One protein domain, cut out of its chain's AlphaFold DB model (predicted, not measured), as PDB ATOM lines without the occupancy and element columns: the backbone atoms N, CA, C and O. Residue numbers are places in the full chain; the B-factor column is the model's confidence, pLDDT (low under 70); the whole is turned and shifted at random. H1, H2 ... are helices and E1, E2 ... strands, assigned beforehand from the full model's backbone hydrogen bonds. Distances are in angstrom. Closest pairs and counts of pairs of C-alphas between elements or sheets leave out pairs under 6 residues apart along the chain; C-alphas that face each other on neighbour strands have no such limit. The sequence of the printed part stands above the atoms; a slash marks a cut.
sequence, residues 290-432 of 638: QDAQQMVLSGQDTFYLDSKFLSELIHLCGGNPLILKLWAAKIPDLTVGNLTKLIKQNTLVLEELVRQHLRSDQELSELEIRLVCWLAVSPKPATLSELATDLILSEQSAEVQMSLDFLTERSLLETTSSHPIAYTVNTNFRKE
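AT A GLANCE: This is residues 290 to 432 of the 638 residues of the protein "NB-ARC domain-containing protein" of Planktothrix serta PCC 8927 (UniProt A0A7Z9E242). What is the main picture? Two lobes are joined along one long helix, H4: in one lobe H5, H6 and H7 pack round the small strand hairpin of E1 and E2, and in the other H1, H2 and H3 pack together. H4 runs beside H2 and crosses H5, and the short H8 follows the hairpin. What is it made of, and how large is it? The printed part has 143 residues, mostly helix by class, in the order H1 H2 H3 H4 H5 H6 H7 E1 E2 H8, with an antiparallel sheet of order E1 - E2. It is compact, with a radius of gyration of the C-alphas of 16.3 A and spans of 48 by 33 by 29 A.

IN THESE COORDINATES: Where are the strands? E1 is residues 413 to 415, with C-alpha 413 at (170.324, -31.054, 148.491), and E2 is residues 422 to 425. Where are the helices? H4, residues 336 to 357, is 31.5 A long, H5, 366 to 377, 17.0 A, H7, 397 to 409, 18.3 A, and H2, 307 to 316, 14.2 A. H1 is residues 290 to 297, from C-alpha 290 at (165.776, -29.660, 175.250); H3 is residues 321 to 328, H6 is residues 384 to 390, and H8 is residues 427 to 432, with C-alpha 432 at (156.910, -29.625, 150.390).

HOW THE PARTS SIT: How is the hairpin paired? N 414 and O 424 are 2.8 A apart, and residues 382 to 383 pair antiparallel with 422 to 423 of E2. What surrounds it? The closest C-alphas of H5 and E2 are Ala 376 and Val 425, 5.5 A; of H7 and E1, Leu 407 and Leu 413, 5.7 A. H6 and H7 touch at Ala 388 and Ser 397, 6.9 A. How does H4 meet both lobes? H4 and H2 touch at Ile 343 and Leu 313, 6.4 A, at a shallow tilt of 19 degrees, the same way. With residues 347 to 355 alone H4 touches H5, closest at Leu 350 and Cys 373, 6.2 A; H4 and H8 are near each other. What of H1, H3 and the backbones? H1 touches H3 at Val 296 and Ala 328, 6.8 A, and H2 at Ala 292 and Ile 314, 6.8 A. Every O i to N i+4 pair is within hydrogen-bond range in H1, H2, H3, H4, H6, H7 and H8, and 7 of 8 in H5.

THE WHOLE: How far does it reach? The C-alphas farthest apart, Asp 301 and Asp 361, are 50.8 A apart. Is it whole and sure? The printed part has no cut and no long link. The mean pLDDT of the printed part is 75.8, and 29 residues are under 70, among them 299 to 307.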
ATOM      1  N   GLN A 290     166.169 -29.943 173.869       86.38
ATOM      2  CA  GLN A 290     165.776 -29.660 175.250       86.38
ATOM      3  C   GLN A 290     164.428 -28.929 175.323       86.38
ATOM      4  O   GLN A 290     163.540 -29.354 176.064       86.38
ATOM      5  N   ASP A 291     164.244 -27.872 174.529       89.25
ATOM      6  CA  ASP A 291     162.987 -27.112 174.495       89.25
ATOM      7  C   ASP A 291     161.829 -27.959 173.948       89.25
ATOM      8  O   ASP A 291     160.704 -27.889 174.446       89.25
ATOM      9  N   ALA A 292     162.095 -28.786 172.933       88.00
ATOM     10  CA  ALA A 292     161.117 -29.692 172.344       88.00
ATOM     11  C   ALA A 292     160.686 -30.782 173.334       88.00
ATOM     12  O   ALA A 292     159.488 -31.033 173.473       88.00
ATOM     13  N   GLN A 293     161.633 -31.387 174.064       86.38
ATOM     14  CA  GLN A 293     161.334 -32.341 175.132       86.38
ATOM     15  C   GLN A 293     160.477 -31.680 176.212       86.38
ATOM     16  O   GLN A 293     159.430 -32.217 176.568       86.38
ATOM     17  N   GLN A 294     160.855 -30.486 176.681       85.81
ATOM     18  CA  GLN A 294     160.048 -29.749 177.656       85.81
ATOM     19  C   GLN A 294     158.636 -29.476 177.141       85.81
ATOM     20  O   GLN A 294     157.679 -29.679 177.884       85.81
ATOM     21  N   MET A 295     158.483 -29.077 175.876       86.38
ATOM     22  CA  MET A 295     157.171 -28.816 175.292       86.38
ATOM     23  C   MET A 295     156.300 -30.078 175.225       86.38
ATOM     24  O   MET A 295     155.120 -30.025 175.571       86.38
ATOM     25  N   VAL A 296     156.858 -31.214 174.794       81.81
ATOM     26  CA  VAL A 296     156.115 -32.484 174.701       81.81
ATOM     27  C   VAL A 296     155.732 -33.005 176.089       81.81
ATOM     28  O   VAL A 296     154.630 -33.518 176.266       81.81
ATOM     29  N   LEU A 297     156.611 -32.837 177.080       79.12
ATOM     30  CA  LEU A 297     156.396 -33.302 178.454       79.12
ATOM     31  C   LEU A 297     155.506 -32.358 179.277       79.12
ATOM     32  O   LEU A 297     154.894 -32.781 180.258       79.12
ATOM     33  N   SER A 298     155.409 -31.082 178.893       72.06
ATOM     34  CA  SER A 298     154.590 -30.079 179.577       72.06
ATOM     35  C   SER A 298     153.087 -30.320 179.379       72.06
ATOM     36  O   SER A 298     152.432 -29.710 178.538       72.06
ATOM     37  N   GLY A 299     152.525 -31.239 180.162       58.34
ATOM     38  CA  GLY A 299     151.092 -31.543 180.147       58.34
ATOM     39  C   GLY A 299     150.719 -33.009 180.359       58.34
ATOM     40  O   GLY A 299     149.531 -33.313 180.288       58.34
ATOM     41  N   GLN A 300     151.681 -33.906 180.611       60.41
ATOM     42  CA  GLN A 300     151.410 -35.319 180.907       60.41
ATOM     43  C   GLN A 300     152.102 -35.776 182.198       60.41
ATOM     44  O   GLN A 300     153.192 -35.303 182.519       60.41
ATOM     45  N   ASP A 301     151.478 -36.711 182.921       51.56
ATOM     46  CA  ASP A 301     152.078 -37.351 184.094       51.56
ATOM     47  C   ASP A 301     153.257 -38.228 183.648       51.56
ATOM     48  O   ASP A 301     153.107 -39.296 183.051       51.56
ATOM     49  N   THR A 302     154.464 -37.732 183.900       53.09
ATOM     50  CA  THR A 302     155.731 -38.326 183.478       53.09
ATOM     51  C   THR A 302     156.089 -39.535 184.328       53.09
ATOM     52  O   THR A 302     156.783 -39.413 185.336       53.09
ATOM     53  N   PHE A 303     155.686 -40.722 183.897       51.19
ATOM     54  CA  PHE A 303     156.317 -41.954 184.351       51.19
ATOM     55  C   PHE A 303     156.624 -42.820 183.121       51.19
ATOM     56  O   PHE A 303     155.723 -43.382 182.515       51.19
ATOM     57  N   TYR A 304     157.919 -42.922 182.780       53.53
ATOM     58  CA  TYR A 304     158.515 -43.851 181.797       53.53
ATOM     59  C   TYR A 304     158.495 -43.472 180.305       53.53
ATOM     60  O   TYR A 304     158.087 -44.267 179.460       53.53
ATOM     61  N   LEU A 305     159.067 -42.318 179.955       59.97
ATOM     62  CA  LEU A 305     159.563 -42.091 178.592       59.97
ATOM     63  C   LEU A 305     161.043 -42.460 178.497       59.97
ATOM     64  O   LEU A 305     161.865 -41.926 179.236       59.97
ATOM     65  N   ASP A 306     161.379 -43.355 177.569       65.56
ATOM     66  CA  ASP A 306     162.763 -43.563 177.147       65.56
ATOM     67  C   ASP A 306     163.212 -42.330 176.347       65.56
ATOM     68  O   ASP A 306     162.637 -42.011 175.299       65.56
ATOM     69  N   SER A 307     164.227 -41.627 176.859       69.25
ATOM     70  CA  SER A 307     164.758 -40.407 176.251       69.25
ATOM     71  C   SER A 307     165.184 -40.632 174.806       69.25
ATOM     72  O   SER A 307     165.012 -39.737 173.989       69.25
ATOM     73  N   LYS A 308     165.655 -41.838 174.453       75.12
ATOM     74  CA  LYS A 308     166.139 -42.140 173.102       75.12
ATOM     75  C   LYS A 308     165.034 -42.045 172.044       75.12
ATOM     76  O   LYS A 308     165.233 -41.414 171.010       75.12
ATOM     77  N   PHE A 309     163.866 -42.634 172.301       72.00
ATOM     78  CA  PHE A 309     162.746 -42.604 171.350       72.00
ATOM     79  C   PHE A 309     162.112 -41.216 171.249       72.00
ATOM     80  O   PHE A 309     161.635 -40.828 170.184       72.00
ATOM     81  N   LEU A 310     162.112 -40.455 172.346       77.25
ATOM     82  CA  LEU A 310     161.652 -39.072 172.326       77.25
ATOM     83  C   LEU A 310     162.591 -38.191 171.491       77.25
ATOM     84  O   LEU A 310     162.113 -37.405 170.677       77.25
ATOM     85  N   SER A 311     163.907 -38.363 171.638       79.81
ATOM     86  CA  SER A 311     164.910 -37.703 170.797       79.81
ATOM     87  C   SER A 311     164.739 -38.061 169.321       79.81
ATOM     88  O   SER A 311     164.743 -37.169 168.476       79.81
ATOM     89  N   GLU A 312     164.497 -39.335 168.999       74.00
ATOM     90  CA  GLU A 312     164.244 -39.782 167.623       74.00
ATOM     91  C   GLU A 312     162.969 -39.151 167.035       74.00
ATOM     92  O   GLU A 312     162.978 -38.664 165.905       74.00
ATOM     93  N   LEU A 313     161.884 -39.071 167.813       76.94
ATOM     94  CA  LEU A 313     160.654 -38.388 167.403       76.94
ATOM     95  C   LEU A 313     160.884 -36.890 167.154       76.94
ATOM     96  O   LEU A 313     160.379 -36.339 166.176       76.94
ATOM     97  N   ILE A 314     161.631 -36.226 168.040       80.69
ATOM     98  CA  ILE A 314     161.958 -34.801 167.914       80.69
ATOM     99  C   ILE A 314     162.812 -34.550 166.682       80.69
ATOM    100  O   ILE A 314     162.536 -33.601 165.942       80.69
ATOM    101  N   HIS A 315     163.786 -35.426 166.438       76.69
ATOM    102  CA  HIS A 315     164.605 -35.400 165.240       76.69
ATOM    103  C   HIS A 315     163.740 -35.572 163.991       76.69
ATOM    104  O   HIS A 315     163.828 -34.745 163.096       76.69
ATOM    105  N   LEU A 316     162.818 -36.543 163.965       71.44
ATOM    106  CA  LEU A 316     161.859 -36.727 162.865       71.44
ATOM    107  C   LEU A 316     160.921 -35.536 162.646       71.44
ATOM    108  O   LEU A 316     160.424 -35.355 161.540       71.44
ATOM    109  N   CYS A 317     160.661 -34.734 163.680       74.00
ATOM    110  CA  CYS A 317     159.876 -33.504 163.580       74.00
ATOM    111  C   CYS A 317     160.730 -32.271 163.252       74.00
ATOM    112  O   CYS A 317     160.170 -31.181 163.121       74.00
ATOM    113  N   GLY A 318     162.059 -32.400 163.179       74.31
ATOM    114  CA  GLY A 318     162.993 -31.281 163.044       74.31
ATOM    115  C   GLY A 318     162.779 -30.176 164.070       74.31
ATOM    116  O   GLY A 318     162.954 -29.001 163.756       74.31
ATOM    117  N   GLY A 319     162.303 -30.532 165.269       81.06
ATOM    118  CA  GLY A 319     161.925 -29.574 166.307       81.06
ATOM    119  C   GLY A 319     160.717 -28.686 165.967       81.06
ATOM    120  O   GLY A 319     160.494 -27.694 166.661       81.06
ATOM    121  N   ASN A 320     159.931 -28.984 164.922       84.56
ATOM    122  CA  ASN A 320     158.755 -28.192 164.550       84.56
ATOM    123  C   ASN A 320     157.654 -28.311 165.627       84.56
ATOM    124  O   ASN A 320     157.064 -29.389 165.781       84.56
ATOM    125  N   PRO A 321     157.310 -27.221 166.346       87.69
ATOM    126  CA  PRO A 321     156.355 -27.272 167.450       87.69
ATOM    127  C   PRO A 321     154.967 -27.768 167.049       87.69
ATOM    128  O   PRO A 321     154.317 -28.485 167.809       87.69
ATOM    129  N   LEU A 322     154.468 -27.379 165.874       85.62
ATOM    130  CA  LEU A 322     153.129 -27.780 165.452       85.62
ATOM    131  C   LEU A 322     153.066 -29.284 165.187       85.62
ATOM    132  O   LEU A 322     152.121 -29.940 165.612       85.62
ATOM    133  N   ILE A 323     154.085 -29.834 164.533       83.00
ATOM    134  CA  ILE A 323     154.142 -31.263 164.206       83.00
ATOM    135  C   ILE A 323     154.319 -32.085 165.471       83.00
ATOM    136  O   ILE A 323     153.562 -33.030 165.679       83.00
ATOM    137  N   LEU A 324     155.210 -31.651 166.367       83.25
ATOM    138  CA  LEU A 324     155.364 -32.252 167.690       83.25
ATOM    139  C   LEU A 324     154.035 -32.293 168.448       83.25
ATOM    140  O   LEU A 324     153.667 -33.341 168.966       83.25
ATOM    141  N   LYS A 325     153.270 -31.192 168.460       83.56
ATOM    142  CA  LYS A 325     151.938 -31.153 169.092       83.56
ATOM    143  C   LYS A 325     150.949 -32.104 168.426       83.56
ATOM    144  O   LYS A 325     150.249 -32.835 169.123       83.56
ATOM    145  N   LEU A 326     150.882 -32.101 167.094       79.94
ATOM    146  CA  LEU A 326     149.978 -32.971 166.340       79.94
ATOM    147  C   LEU A 326     150.293 -34.448 166.576       79.94
ATOM    148  O   LEU A 326     149.378 -35.250 166.724       79.94
ATOM    149  N   TRP A 327     151.571 -34.812 166.609       79.69
ATOM    150  CA  TRP A 327     152.020 -36.187 166.805       79.69
ATOM    151  C   TRP A 327     151.873 -36.629 168.258       79.69
ATOM    152  O   TRP A 327     151.360 -37.719 168.500       79.69
ATOM    153  N   ALA A 328     152.205 -35.765 169.220       76.81
ATOM    154  CA  ALA A 328     151.953 -36.018 170.637       76.81
ATOM    155  C   ALA A 328     150.456 -36.252 170.909       76.81
ATOM    156  O   ALA A 328     150.103 -37.176 171.633       76.81
ATOM    157  N   ALA A 329     149.559 -35.507 170.252       75.81
ATOM    158  CA  ALA A 329     148.111 -35.703 170.377       75.81
ATOM    159  C   ALA A 329     147.602 -37.054 169.824       75.81
ATOM    160  O   ALA A 329     146.499 -37.486 170.170       75.81
ATOM    161  N   LYS A 330     148.377 -37.736 168.964       71.69
ATOM    162  CA  LYS A 330     148.046 -39.079 168.452       71.69
ATOM    163  C   LYS A 330     148.407 -40.191 169.434       71.69
ATOM    164  O   LYS A 330     147.970 -41.323 169.233       71.69
ATOM    165  N   ILE A 331     149.197 -39.894 170.462       70.62
ATOM    166  CA  ILE A 331     149.682 -40.885 171.412       70.62
ATOM    167  C   ILE A 331     148.892 -40.729 172.719       70.62
ATOM    168  O   ILE A 331     149.190 -39.822 173.493       70.62
ATOM    169  N   PRO A 332     147.873 -41.577 172.969       59.50
ATOM    170  CA  PRO A 332     147.093 -41.499 174.203       59.50
ATOM    171  C   PRO A 332     147.954 -41.780 175.443       59.50
ATOM    172  O   PRO A 332     147.779 -41.096 176.441       59.50
ATOM    173  N   ASP A 333     148.925 -42.700 175.326       68.81
ATOM    174  CA  ASP A 333     149.924 -43.013 176.352       68.81
ATOM    175  C   ASP A 333     151.324 -43.056 175.728       68.81
ATOM    176  O   ASP A 333     151.564 -43.825 174.782       68.81
ATOM    177  N   LEU A 334     152.247 -42.254 176.265       66.00
ATOM    178  CA  LEU A 334     153.641 -42.141 175.827       66.00
ATOM    179  C   LEU A 334     154.469 -43.387 176.209       66.00
ATOM    180  O   LEU A 334     155.377 -43.336 177.032       66.00
ATOM    181  N   THR A 335     154.147 -44.528 175.597       68.69
ATOM    182  CA  THR A 335     154.865 -45.799 175.769       68.69
ATOM    183  C   THR A 335     155.858 -46.040 174.635       68.69
ATOM    184  O   THR A 335     155.645 -45.604 173.500       68.69
ATOM    185  N   VAL A 336     156.912 -46.817 174.915       67.94
ATOM    186  CA  VAL A 336     157.914 -47.223 173.912       67.94
ATOM    187  C   VAL A 336     157.248 -47.847 172.680       67.94
ATOM    188  O   VAL A 336     157.516 -47.422 171.563       67.94
ATOM    189  N   GLY A 337     156.314 -48.787 172.865       70.88
ATOM    190  CA  GLY A 337     155.644 -49.461 171.746       70.88
ATOM    191  C   GLY A 337     154.855 -48.513 170.834       70.88
ATOM    192  O   GLY A 337     154.912 -48.647 169.608       70.88
ATOM    193  N   ASN A 338     154.159 -47.526 171.408       71.88
ATOM    194  CA  ASN A 338     153.414 -46.529 170.635       71.88
ATOM    195  C   ASN A 338     154.353 -45.579 169.882       71.88
ATOM    196  O   ASN A 338     154.107 -45.294 168.708       71.88
ATOM    197  N   LEU A 339     155.440 -45.139 170.522       71.88
ATOM    198  CA  LEU A 339     156.454 -44.290 169.895       71.88
ATOM    199  C   LEU A 339     157.147 -45.009 168.738       71.88
ATOM    200  O   LEU A 339     157.185 -44.469 167.638       71.88
ATOM    201  N   THR A 340     157.601 -46.251 168.931       70.88
ATOM    202  CA  THR A 340     158.230 -47.041 167.860       70.88
ATOM    203  C   THR A 340     157.290 -47.214 166.668       70.88
ATOM    204  O   THR A 340     157.704 -47.081 165.516       70.88
ATOM    205  N   LYS A 341     156.003 -47.485 166.924       75.31
ATOM    206  CA  LYS A 341     155.000 -47.607 165.862       75.31
ATOM    207  C   LYS A 341     154.817 -46.290 165.108       75.31
ATOM    208  O   LYS A 341     154.771 -46.313 163.880       75.31
ATOM    209  N   LEU A 342     154.725 -45.167 165.822       74.38
ATOM    210  CA  LEU A 342     154.544 -43.848 165.219       74.38
ATOM    211  C   LEU A 342     155.762 -43.439 164.382       74.38
ATOM    212  O   LEU A 342     155.588 -43.008 163.245       74.38
ATOM    213  N   ILE A 343     156.971 -43.611 164.919       71.81
ATOM    214  CA  ILE A 343     158.244 -43.365 164.224       71.81
ATOM    215  C   ILE A 343     158.251 -44.152 162.916       71.81
ATOM    216  O   ILE A 343     158.291 -43.558 161.843       71.81
ATOM    217  N   LYS A 344     158.054 -45.476 162.982       74.12
ATOM    218  CA  LYS A 344     158.040 -46.339 161.794       74.12
ATOM    219  C   LYS A 344     157.003 -45.907 160.754       74.12
ATOM    220  O   LYS A 344     157.297 -45.900 159.564       74.12
ATOM    221  N   GLN A 345     155.791 -45.559 161.182       76.06
ATOM    222  CA  GLN A 345     154.737 -45.109 160.270       76.06
ATOM    223  C   GLN A 345     155.099 -43.797 159.568       76.06
ATOM    224  O   GLN A 345     154.897 -43.689 158.363       76.06
ATOM    225  N   ASN A 346     155.647 -42.816 160.290       74.81
ATOM    226  CA  ASN A 346     156.000 -41.525 159.697       74.81
ATOM    227  C   ASN A 346     157.265 -41.603 158.835       74.81
ATOM    228  O   ASN A 346     157.312 -40.931 157.810       74.81
ATOM    229  N   THR A 347     158.233 -42.460 159.176       74.75
ATOM    230  CA  THR A 347     159.391 -42.735 158.312       74.75
ATOM    231  C   THR A 347     158.953 -43.321 156.972       74.75
ATOM    232  O   THR A 347     159.348 -42.811 155.933       74.75
ATOM    233  N   LEU A 348     158.041 -44.301 156.967       77.19
ATOM    234  CA  LEU A 348     157.488 -44.850 155.720       77.19
ATOM    235  C   LEU A 348     156.737 -43.792 154.899       77.19
ATOM    236  O   LEU A 348     156.799 -43.787 153.673       77.19
ATOM    237  N   VAL A 349     156.016 -42.887 155.569       75.94
ATOM    238  CA  VAL A 349     155.354 -41.769 154.889       75.94
ATOM    239  C   VAL A 349     156.385 -40.834 154.262       75.94
ATOM    240  O   VAL A 349     156.188 -40.442 153.119       75.94
ATOM    241  N   LEU A 350     157.458 -40.486 154.975       75.50
ATOM    242  CA  LEU A 350     158.557 -39.669 154.453       75.50
ATOM    243  C   LEU A 350     159.220 -40.320 153.235       75.50
ATOM    244  O   LEU A 350     159.369 -39.661 152.211       75.50
ATOM    245  N   GLU A 351     159.540 -41.610 153.311       78.56
ATOM    246  CA  GLU A 351     160.124 -42.360 152.195       78.56
ATOM    247  C   GLU A 351     159.212 -42.337 150.963       78.56
ATOM    248  O   GLU A 351     159.665 -42.043 149.859       78.56
ATOM    249  N   GLU A 352     157.910 -42.578 151.144       79.69
ATOM    250  CA  GLU A 352     156.934 -42.514 150.053       79.69
ATOM    251  C   GLU A 352     156.839 -41.102 149.455       79.69
ATOM    252  O   GLU A 352     156.745 -40.949 148.239       79.69
ATOM    253  N   LEU A 353     156.896 -40.055 150.286       76.06
ATOM    254  CA  LEU A 353     156.893 -38.664 149.821       76.06
ATOM    255  C   LEU A 353     158.118 -38.347 148.962       76.06
ATOM    256  O   LEU A 353     157.981 -37.743 147.898       76.06
ATOM    257  N   VAL A 354     159.298 -38.789 149.399       76.56
ATOM    258  CA  VAL A 354     160.541 -38.629 148.638       76.56
ATOM    259  C   VAL A 354     160.445 -39.371 147.305       76.56
ATOM    260  O   VAL A 354     160.721 -38.781 146.265       76.56
ATOM    261  N   ARG A 355     159.958 -40.620 147.297       77.81
ATOM    262  CA  ARG A 355     159.752 -41.395 146.059       77.81
ATOM    263  C   ARG A 355     158.760 -40.721 145.106       77.81
ATOM    264  O   ARG A 355     158.991 -40.681 143.901       77.81
ATOM    265  N   GLN A 356     157.666 -40.161 145.625       73.81
ATOM    266  CA  GLN A 356     156.638 -39.497 144.816       73.81
ATOM    267  C   GLN A 356     157.090 -38.163 144.219       73.81
ATOM    268  O   GLN A 356     156.664 -37.832 143.111       73.81
ATOM    269  N   HIS A 357     157.931 -37.399 144.920       68.69
ATOM    270  CA  HIS A 357     158.454 -36.130 144.406       68.69
ATOM    271  C   HIS A 357     159.382 -36.332 143.196       68.69
ATOM    272  O   HIS A 357     159.533 -35.444 142.363       68.69
ATOM    273  N   LEU A 358     159.957 -37.527 143.054       64.50
ATOM    274  CA  LEU A 358     161.039 -37.821 142.118       64.50
ATOM    275  C   LEU A 358     160.588 -38.621 140.896       64.50
ATOM    276  O   LEU A 358     161.360 -39.397 140.343       64.50
ATOM    277  N   ARG A 359     159.341 -38.417 140.447       54.38
ATOM    278  CA  ARG A 359     158.730 -39.049 139.256       54.38
ATOM    279  C   ARG A 359     159.378 -38.628 137.916       54.38
ATOM    280  O   ARG A 359     158.674 -38.286 136.971       54.38
ATOM    281  N   SER A 360     160.705 -38.660 137.811       49.41
ATOM    282  CA  SER A 360     161.462 -38.423 136.580       49.41
ATOM    283  C   SER A 360     162.490 -39.539 136.354       49.41
ATOM    284  O   SER A 360     163.509 -39.558 137.038       49.41
ATOM    285  N   ASP A 361     162.195 -40.434 135.404       53.31
ATOM    286  CA  ASP A 361     163.017 -41.396 134.632       53.31
ATOM    287  C   ASP A 361     164.186 -42.193 135.264       53.31
ATOM    288  O   ASP A 361     164.729 -43.071 134.595       53.31
ATOM    289  N   GLN A 362     164.556 -41.993 136.530       59.41
ATOM    290  CA  GLN A 362     165.509 -42.832 137.264       59.41
ATOM    291  C   GLN A 362     165.111 -42.931 138.739       59.41
ATOM    292  O   GLN A 362     164.951 -41.915 139.416       59.41
ATOM    293  N   GLU A 363     164.946 -44.162 139.221       70.25
ATOM    294  CA  GLU A 363     164.659 -44.462 140.626       70.25
ATOM    295  C   GLU A 363     165.860 -44.075 141.503       70.25
ATOM    296  O   GLU A 363     166.996 -44.416 141.172       70.25
ATOM    297  N   LEU A 364     165.612 -43.369 142.615       75.56
ATOM    298  CA  LEU A 364     166.634 -43.186 143.648       75.56
ATOM    299  C   LEU A 364     167.002 -44.534 144.272       75.56
ATOM    300  O   LEU A 364     166.131 -45.381 144.496       75.56
ATOM    301  N   SER A 365     168.266 -44.688 144.651       83.94
ATOM    302  CA  SER A 365     168.695 -45.794 145.501       83.94
ATOM    303  C   SER A 365     168.106 -45.681 146.917       83.94
ATOM    304  O   SER A 365     167.743 -44.603 147.396       83.94
ATOM    305  N   GLU A 366     168.039 -46.802 147.642       80.06
ATOM    306  CA  GLU A 366     167.602 -46.802 149.049       80.06
ATOM    307  C   GLU A 366     168.498 -45.920 149.937       80.06
ATOM    308  O   GLU A 366     168.018 -45.304 150.891       80.06
ATOM    309  N   LEU A 367     169.789 -45.808 149.605       82.62
ATOM    310  CA  LEU A 367     170.726 -44.920 150.292       82.62
ATOM    311  C   LEU A 367     170.349 -43.447 150.100       82.62
ATOM    312  O   LEU A 367     170.269 -42.697 151.073       82.62
ATOM    313  N   GLU A 368     170.064 -43.036 148.866       85.19
ATOM    314  CA  GLU A 368     169.650 -41.669 148.539       85.19
ATOM    315  C   GLU A 368     168.351 -41.283 149.251       85.19
ATOM    316  O   GLU A 368     168.254 -40.199 149.827       85.19
ATOM    317  N   ILE A 369     167.368 -42.188 149.284       81.00
ATOM    318  CA  ILE A 369     166.097 -41.957 149.981       81.00
ATOM    319  C   ILE A 369     166.330 -41.788 151.482       81.00
ATOM    320  O   ILE A 369     165.790 -40.854 152.081       81.00
ATOM    321  N   ARG A 370     167.163 -42.642 152.092       78.81
ATOM    322  CA  ARG A 370     167.527 -42.534 153.513       78.81
ATOM    323  C   ARG A 370     168.235 -41.215 153.820       78.81
ATOM    324  O   ARG A 370     167.875 -40.563 154.800       78.81
ATOM    325  N   LEU A 371     169.189 -40.801 152.982       83.25
ATOM    326  CA  LEU A 371     169.915 -39.534 153.130       83.25
ATOM    327  C   LEU A 371     168.964 -38.335 153.073       83.25
ATOM    328  O   LEU A 371     168.989 -37.486 153.965       83.25
ATOM    329  N   VAL A 372     168.082 -38.291 152.069       82.44
ATOM    330  CA  VAL A 372     167.078 -37.227 151.936       82.44
ATOM    331  C   VAL A 372     166.134 -37.213 153.134       82.44
ATOM    332  O   VAL A 372     165.908 -36.149 153.704       82.44
ATOM    333  N   CYS A 373     165.597 -38.365 153.547       77.25
ATOM    334  CA  CYS A 373     164.672 -38.438 154.681       77.25
ATOM    335  C   CYS A 373     165.321 -37.930 155.970       77.25
ATOM    336  O   CYS A 373     164.698 -37.176 156.715       77.25
ATOM    337  N   TRP A 374     166.580 -38.296 156.213       78.19
ATOM    338  CA  TRP A 374     167.323 -37.848 157.387       78.19
ATOM    339  C   TRP A 374     167.600 -36.338 157.345       78.19
ATOM    340  O   TRP A 374     167.338 -35.623 158.313       78.19
ATOM    341  N   LEU A 375     168.047 -35.811 156.200       80.69
ATOM    342  CA  LEU A 375     168.335 -34.382 156.030       80.69
ATOM    343  C   LEU A 375     167.063 -33.511 155.988       80.69
ATOM    344  O   LEU A 375     167.113 -32.320 156.317       80.69
ATOM    345  N   ALA A 376     165.918 -34.075 155.591       74.25
ATOM    346  CA  ALA A 376     164.632 -33.376 155.559       74.25
ATOM    347  C   ALA A 376     164.155 -33.018 156.967       74.25
ATOM    348  O   ALA A 376     163.560 -31.956 157.172       74.25
ATOM    349  N   VAL A 377     164.454 -33.893 157.926       66.62
ATOM    350  CA  VAL A 377     164.061 -33.736 159.324       66.62
ATOM    351  C   VAL A 377     165.163 -33.101 160.177       66.62
ATOM    352  O   VAL A 377     164.863 -32.548 161.227       66.62
ATOM    353  N   SER A 378     166.421 -33.080 159.723       71.69
ATOM    354  CA  SER A 378     167.505 -32.442 160.478       71.69
ATOM    355  C   SER A 378     167.383 -30.902 160.512       71.69
ATOM    356  O   SER A 378     167.283 -30.254 159.459       71.69
ATOM    357  N   PRO A 379     167.427 -30.271 161.707       62.03
ATOM    358  CA  PRO A 379     167.280 -28.823 161.861       62.03
ATOM    359  C   PRO A 379     168.508 -28.031 161.387       62.03
ATOM    360  O   PRO A 379     168.417 -26.812 161.235       62.03
ATOM    361  N   LYS A 380     169.653 -28.692 161.166       74.38
ATOM    362  CA  LYS A 380     170.910 -28.073 160.723       74.38
ATOM    363  C   LYS A 380     171.517 -28.843 159.544       74.38
ATOM    364  O   LYS A 380     171.247 -30.033 159.401       74.38
ATOM    365  N   PRO A 381     172.328 -28.186 158.698       83.56
ATOM    366  CA  PRO A 381     173.142 -28.887 157.711       83.56
ATOM    367  C   PRO A 381     174.064 -29.904 158.391       83.56
ATOM    368  O   PRO A 381     174.582 -29.615 159.469       83.56
ATOM    369  N   ALA A 382     174.276 -31.060 157.761       85.56
ATOM    370  CA  ALA A 382     175.115 -32.130 158.295       85.56
ATOM    371  C   ALA A 382     176.301 -32.440 157.386       85.56
ATOM    372  O   ALA A 382     176.191 -32.478 156.160       85.56
ATOM    373  N   THR A 383     177.453 -32.663 157.999       88.38
ATOM    374  CA  THR A 383     178.693 -33.035 157.318       88.38
ATOM    375  C   THR A 383     178.687 -34.514 156.929       88.38
ATOM    376  O   THR A 383     177.959 -35.323 157.506       88.38
ATOM    377  N   LEU A 384     179.559 -34.908 155.992       85.31
ATOM    378  CA  LEU A 384     179.733 -36.318 155.610       85.31
ATOM    379  C   LEU A 384     180.038 -37.218 156.823       85.31
ATOM    380  O   LEU A 384     179.548 -38.342 156.899       85.31
ATOM    381  N   SER A 385     180.827 -36.723 157.782       82.00
ATOM    382  CA  SER A 385     181.195 -37.482 158.983       82.00
ATOM    383  C   SER A 385     180.005 -37.713 159.913       82.00
ATOM    384  O   SER A 385     179.888 -38.790 160.496       82.00
ATOM    385  N   GLU A 386     179.134 -36.714 160.067       80.88
ATOM    386  CA  GLU A 386     177.917 -36.815 160.881       80.88
ATOM    387  C   GLU A 386     176.931 -37.787 160.228       80.88
ATOM    388  O   GLU A 386     176.473 -38.722 160.877       80.88
ATOM    389  N   LEU A 387     176.719 -37.659 158.913       80.81
ATOM    390  CA  LEU A 387     175.863 -38.569 158.149       80.81
ATOM    391  C   LEU A 387     176.349 -40.021 158.229       80.81
ATOM    392  O   LEU A 387     175.547 -40.920 158.459       80.81
ATOM    393  N   ALA A 388     177.655 -40.261 158.097       74.12
ATOM    394  CA  ALA A 388     178.222 -41.606 158.204       74.12
ATOM    395  C   ALA A 388     178.055 -42.219 159.608       74.12
ATOM    396  O   ALA A 388     177.907 -43.435 159.733       74.12
ATOM    397  N   THR A 389     178.062 -41.387 160.654       72.69
ATOM    398  CA  THR A 389     177.946 -41.830 162.052       72.69
ATOM    399  C   THR A 389     176.492 -42.113 162.434       72.69
ATOM    400  O   THR A 389     176.200 -43.163 163.007       72.69
ATOM    401  N   ASP A 390     175.575 -41.212 162.079       65.19
ATOM    402  CA  ASP A 390     174.184 -41.246 162.545       65.19
ATOM    403  C   ASP A 390     173.291 -42.192 161.739       65.19
ATOM    404  O   ASP A 390     172.361 -42.788 162.287       65.19
ATOM    405  N   LEU A 391     173.558 -42.376 160.443       62.75
ATOM    406  CA  LEU A 391     172.731 -43.239 159.595       62.75
ATOM    407  C   LEU A 391     173.066 -44.733 159.719       62.75
ATOM    408  O   LEU A 391     172.352 -45.533 159.112       62.75
ATOM    409  N   ILE A 392     174.101 -45.121 160.484       54.16
ATOM    410  CA  ILE A 392     174.666 -46.489 160.508       54.16
ATOM    411  C   ILE A 392     174.753 -47.013 159.066       54.16
ATOM    412  O   ILE A 392     174.091 -47.982 158.681       54.16
ATOM    413  N   LEU A 393     175.477 -46.280 158.224       57.88
ATOM    414  CA  LEU A 393     175.672 -46.679 156.838       57.88
ATOM    415  C   LEU A 393     176.635 -47.870 156.840       57.88
ATOM    416  O   LEU A 393     177.756 -47.779 157.339       57.88
ATOM    417  N   SER A 394     176.171 -49.017 156.342       57.91
ATOM    418  CA  SER A 394     177.047 -50.149 156.003       57.91
ATOM    419  C   SER A 394     177.901 -49.857 154.764       57.91
ATOM    420  O   SER A 394     178.822 -50.608 154.447       57.91
ATOM    421  N   GLU A 395     177.562 -48.779 154.065       66.62
ATOM    422  CA  GLU A 395     178.126 -48.298 152.818       66.62
ATOM    423  C   GLU A 395     179.440 -47.529 153.049       66.62
ATOM    424  O   GLU A 395     179.657 -46.893 154.085       66.62
ATOM    425  N   GLN A 396     180.359 -47.583 152.079       71.44
ATOM    426  CA  GLN A 396     181.642 -46.877 152.185       71.44
ATOM    427  C   GLN A 396     181.441 -45.362 152.049       71.44
ATOM    428  O   GLN A 396     180.623 -44.913 151.254       71.44
ATOM    429  N   SER A 397     182.246 -44.541 152.736       74.75
ATOM    430  CA  SER A 397     182.131 -43.069 152.677       74.75
ATOM    431  C   SER A 397     182.192 -42.486 151.253       74.75
ATOM    432  O   SER A 397     181.618 -41.431 151.009       74.75
ATOM    433  N   ALA A 398     182.846 -43.176 150.310       80.94
ATOM    434  CA  ALA A 398     182.860 -42.806 148.892       80.94
ATOM    435  C   ALA A 398     181.488 -42.981 148.213       80.94
ATOM    436  O   ALA A 398     181.093 -42.138 147.418       80.94
ATOM    437  N   GLU A 399     180.749 -44.037 148.552       82.38
ATOM    438  CA  GLU A 399     179.401 -44.303 148.038       82.38
ATOM    439  C   GLU A 399     178.405 -43.264 148.565       82.38
ATOM    440  O   GLU A 399     177.639 -42.687 147.799       82.38
ATOM    441  N   VAL A 400     178.508 -42.925 149.855       84.69
ATOM    442  CA  VAL A 400     177.719 -41.846 150.472       84.69
ATOM    443  C   VAL A 400     177.992 -40.507 149.793       84.69
ATOM    444  O   VAL A 400     177.055 -39.778 149.478       84.69
ATOM    445  N   GLN A 401     179.262 -40.193 149.526       87.19
ATOM    446  CA  GLN A 401     179.640 -38.972 148.820       87.19
ATOM    447  C   GLN A 401     179.063 -38.940 147.396       87.19
ATOM    448  O   GLN A 401     178.488 -37.928 147.014       87.19
ATOM    449  N   MET A 402     179.122 -40.048 146.646       86.81
ATOM    450  CA  MET A 402     178.519 -40.137 145.309       86.81
ATOM    451  C   MET A 402     177.006 -39.893 145.333       86.81
ATOM    452  O   MET A 402     176.491 -39.164 144.489       86.81
ATOM    453  N   SER A 403     176.291 -40.463 146.308       88.38
ATOM    454  CA  SER A 403     174.857 -40.207 146.479       88.38
ATOM    455  C   SER A 403     174.570 -38.752 146.858       88.38
ATOM    456  O   SER A 403     173.614 -38.170 146.353       88.38
ATOM    457  N   LEU A 404     175.389 -38.133 147.715       88.56
ATOM    458  CA  LEU A 404     175.247 -36.715 148.068       88.56
ATOM    459  C   LEU A 404     175.484 -35.797 146.864       88.56
ATOM    460  O   LEU A 404     174.712 -34.858 146.662       88.56
ATOM    461  N   ASP A 405     176.494 -36.089 146.046       87.56
ATOM    462  CA  ASP A 405     176.785 -35.350 144.814       87.56
ATOM    463  C   ASP A 405     175.615 -35.477 143.829       87.56
ATOM    464  O   ASP A 405     175.071 -34.471 143.375       87.56
ATOM    465  N   PHE A 406     175.130 -36.702 143.603       87.75
ATOM    466  CA  PHE A 406     173.976 -36.983 142.747       87.75
ATOM    467  C   PHE A 406     172.699 -36.254 143.197       87.75
ATOM    468  O   PHE A 406     171.976 -35.671 142.385       87.75
ATOM    469  N   LEU A 407     172.414 -36.245 144.502       87.06
ATOM    470  CA  LEU A 407     171.264 -35.533 145.061       87.06
ATOM    471  C   LEU A 407     171.418 -34.003 144.960       87.06
ATOM    472  O   LEU A 407     170.425 -33.294 144.770       87.06
ATOM    473  N   THR A 408     172.647 -33.493 145.065       87.12
ATOM    474  CA  THR A 408     172.961 -32.063 144.905       87.12
ATOM    475  C   THR A 408     172.799 -31.624 143.446       87.12
ATOM    476  O   THR A 408     172.173 -30.599 143.184       87.12
ATOM    477  N   GLU A 409     173.261 -32.422 142.478       85.31
ATOM    478  CA  GLU A 409     173.073 -32.164 141.038       85.31
ATOM    479  C   GLU A 409     171.590 -32.076 140.647       85.31
ATOM    480  O   GLU A 409     171.207 -31.278 139.789       85.31
ATOM    481  N   ARG A 410     170.728 -32.842 141.325       80.19
ATOM    482  CA  ARG A 410     169.268 -32.801 141.145       80.19
ATOM    483  C   ARG A 410     168.572 -31.693 141.940       80.19
ATOM    484  O   ARG A 410     167.345 -31.638 141.943       80.19
ATOM    485  N   SER A 411     169.327 -30.809 142.598       81.38
ATOM    486  CA  SER A 411     168.806 -29.722 143.445       81.38
ATOM    487  C   SER A 411     167.910 -30.201 144.598       81.38
ATOM    488  O   SER A 411     167.055 -29.460 145.079       81.38
ATOM    489  N   LEU A 412     168.094 -31.446 145.053       80.00
ATOM    490  CA  LEU A 412     167.397 -31.986 146.227       80.00
ATOM    491  C   LEU A 412     168.137 -31.637 147.512       80.00
ATOM    492  O   LEU A 412     167.505 -31.450 148.555       80.00
ATOM    493  N   LEU A 413     169.462 -31.531 147.423       86.38
ATOM    494  CA  LEU A 413     170.324 -31.054 148.491       86.38
ATOM    495  C   LEU A 413     170.990 -29.734 148.106       86.38
ATOM    496  O   LEU A 413     171.257 -29.458 146.939       86.38
ATOM    497  N   GLU A 414     171.280 -28.941 149.126       86.75
ATOM    498  CA  GLU A 414     172.096 -27.737 149.079       86.75
ATOM    499  C   GLU A 414     173.340 -27.952 149.939       86.75
ATOM    500  O   GLU A 414     173.291 -28.618 150.980       86.75
ATOM    501  N   THR A 415     174.455 -27.360 149.519       87.19
ATOM    502  CA  THR A 415     175.707 -27.373 150.274       87.19
ATOM    503  C   THR A 415     175.945 -26.028 150.940       87.19
ATOM    504  O   THR A 415     175.698 -24.963 150.373       87.19
ATOM    505  N   THR A 416     176.449 -26.055 152.170       80.06
ATOM    506  CA  THR A 416     176.926 -24.845 152.831       80.06
ATOM    507  C   THR A 416     178.301 -24.469 152.294       80.06
ATOM    508  O   THR A 416     179.156 -25.320 152.055       80.06
ATOM    509  N   SER A 417     178.573 -23.166 152.190       72.81
ATOM    510  CA  SER A 417     179.897 -22.636 151.820       72.81
ATOM    511  C   SER A 417     180.966 -22.843 152.912       72.81
ATOM    512  O   SER A 417     182.055 -22.281 152.826       72.81
ATOM    513  N   SER A 418     180.646 -23.583 153.979       69.31
ATOM    514  CA  SER A 418     181.521 -23.813 155.125       69.31
ATOM    515  C   SER A 418     182.546 -24.915 154.854       69.31
ATOM    516  O   SER A 418     182.369 -25.772 153.989       69.31
ATOM    517  N   HIS A 419     183.623 -24.918 155.638       71.00
ATOM    518  CA  HIS A 419     184.567 -26.030 155.707       71.00
ATOM    519  C   HIS A 419     184.546 -26.624 157.122       71.00
ATOM    520  O   HIS A 419     184.855 -25.896 158.068       71.00
ATOM    521  N   PRO A 420     184.194 -27.915 157.294       78.44
ATOM    522  CA  PRO A 420     183.807 -28.880 156.254       78.44
ATOM    523  C   PRO A 420     182.475 -28.533 155.558       78.44
ATOM    524  O   PRO A 420     181.640 -27.812 156.109       78.44
ATOM    525  N   ILE A 421     182.313 -29.041 154.328       84.25
ATOM    526  CA  ILE A 421     181.063 -28.927 153.561       84.25
ATOM    527  C   ILE A 421     179.975 -29.682 154.325       84.25
ATOM    528  O   ILE A 421     180.179 -30.833 154.724       84.25
ATOM    529  N   ALA A 422     178.833 -29.032 154.524       88.00
ATOM    530  CA  ALA A 422     177.650 -29.649 155.096       88.00
ATOM    531  C   ALA A 422     176.500 -29.615 154.088       88.00
ATOM    532  O   ALA A 422     176.405 -28.707 153.262       88.00
ATOM    533  N   TYR A 423     175.635 -30.615 154.167       88.00
ATOM    534  CA  TYR A 423     174.516 -30.840 153.265       88.00
ATOM    535  C   TYR A 423     173.208 -30.567 153.993       88.00
ATOM    536  O   TYR A 423     173.062 -30.861 155.179       88.00
ATOM    537  N   THR A 424     172.230 -30.020 153.287       86.44
ATOM    538  CA  THR A 424     170.870 -29.837 153.794       86.44
ATOM    539  C   THR A 424     169.868 -30.069 152.672       86.44
ATOM    540  O   THR A 424     170.223 -29.935 151.508       86.44
ATOM    541  N   VAL A 425     168.629 -30.451 152.987       84.06
ATOM    542  CA  VAL A 425     167.594 -30.552 151.946       84.06
ATOM    543  C   VAL A 425     167.263 -29.159 151.441       84.06
ATOM    544  O   VAL A 425     167.094 -28.242 152.247       84.06
ATOM    545  N   ASN A 426     167.128 -29.037 150.121       81.44
ATOM    546  CA  ASN A 426     166.710 -27.809 149.468       81.44
ATOM    547  C   ASN A 426     165.471 -27.214 150.146       81.44
ATOM    548  O   ASN A 426     164.524 -27.930 150.483       81.44
ATOM    549  N   THR A 427     165.465 -25.897 150.334       74.88
ATOM    550  CA  THR A 427     164.435 -25.230 151.146       74.88
ATOM    551  C   THR A 427     163.014 -25.473 150.620       74.88
ATOM    552  O   THR A 427     162.106 -25.746 151.411       74.88
ATOM    553  N   ASN A 428     162.821 -25.478 149.296       75.00
ATOM    554  CA  ASN A 428     161.521 -25.749 148.674       75.00
ATOM    555  C   ASN A 428     161.105 -27.209 148.840       75.00
ATOM    556  O   ASN A 428     159.960 -27.494 149.192       75.00
ATOM    557  N   PHE A 429     162.035 -28.141 148.639       77.62
ATOM    558  CA  PHE A 429     161.728 -29.557 148.803       77.62
ATOM    559  C   PHE A 429     161.422 -29.907 150.267       77.62
ATOM    560  O   PHE A 429     160.449 -30.599 150.568       77.62
ATOM    561  N   ARG A 430     162.177 -29.330 151.207       78.81
ATOM    562  CA  ARG A 430     161.907 -29.416 152.646       78.81
ATOM    563  C   ARG A 430     160.521 -28.860 152.987       78.81
ATOM    564  O   ARG A 430     159.792 -29.494 153.751       78.81
ATOM    565  N   LYS A 431     160.141 -27.702 152.429       76.44
ATOM    566  CA  LYS A 431     158.800 -27.103 152.590       76.44
ATOM    567  C   LYS A 431     157.714 -28.085 152.143       76.44
ATOM    568  O   LYS A 431     156.794 -28.348 152.916       76.44
ATOM    569  N   GLU A 432     157.862 -28.666 150.957       79.44
ATOM    570  CA  GLU A 432     156.910 -29.625 150.390       79.44
ATOM    571  C   GLU A 432     156.718 -30.852 151.293       79.44
ATOM    572  O   GLU A 432     155.589 -31.191 151.655       79.44
TER     573      GLU A 432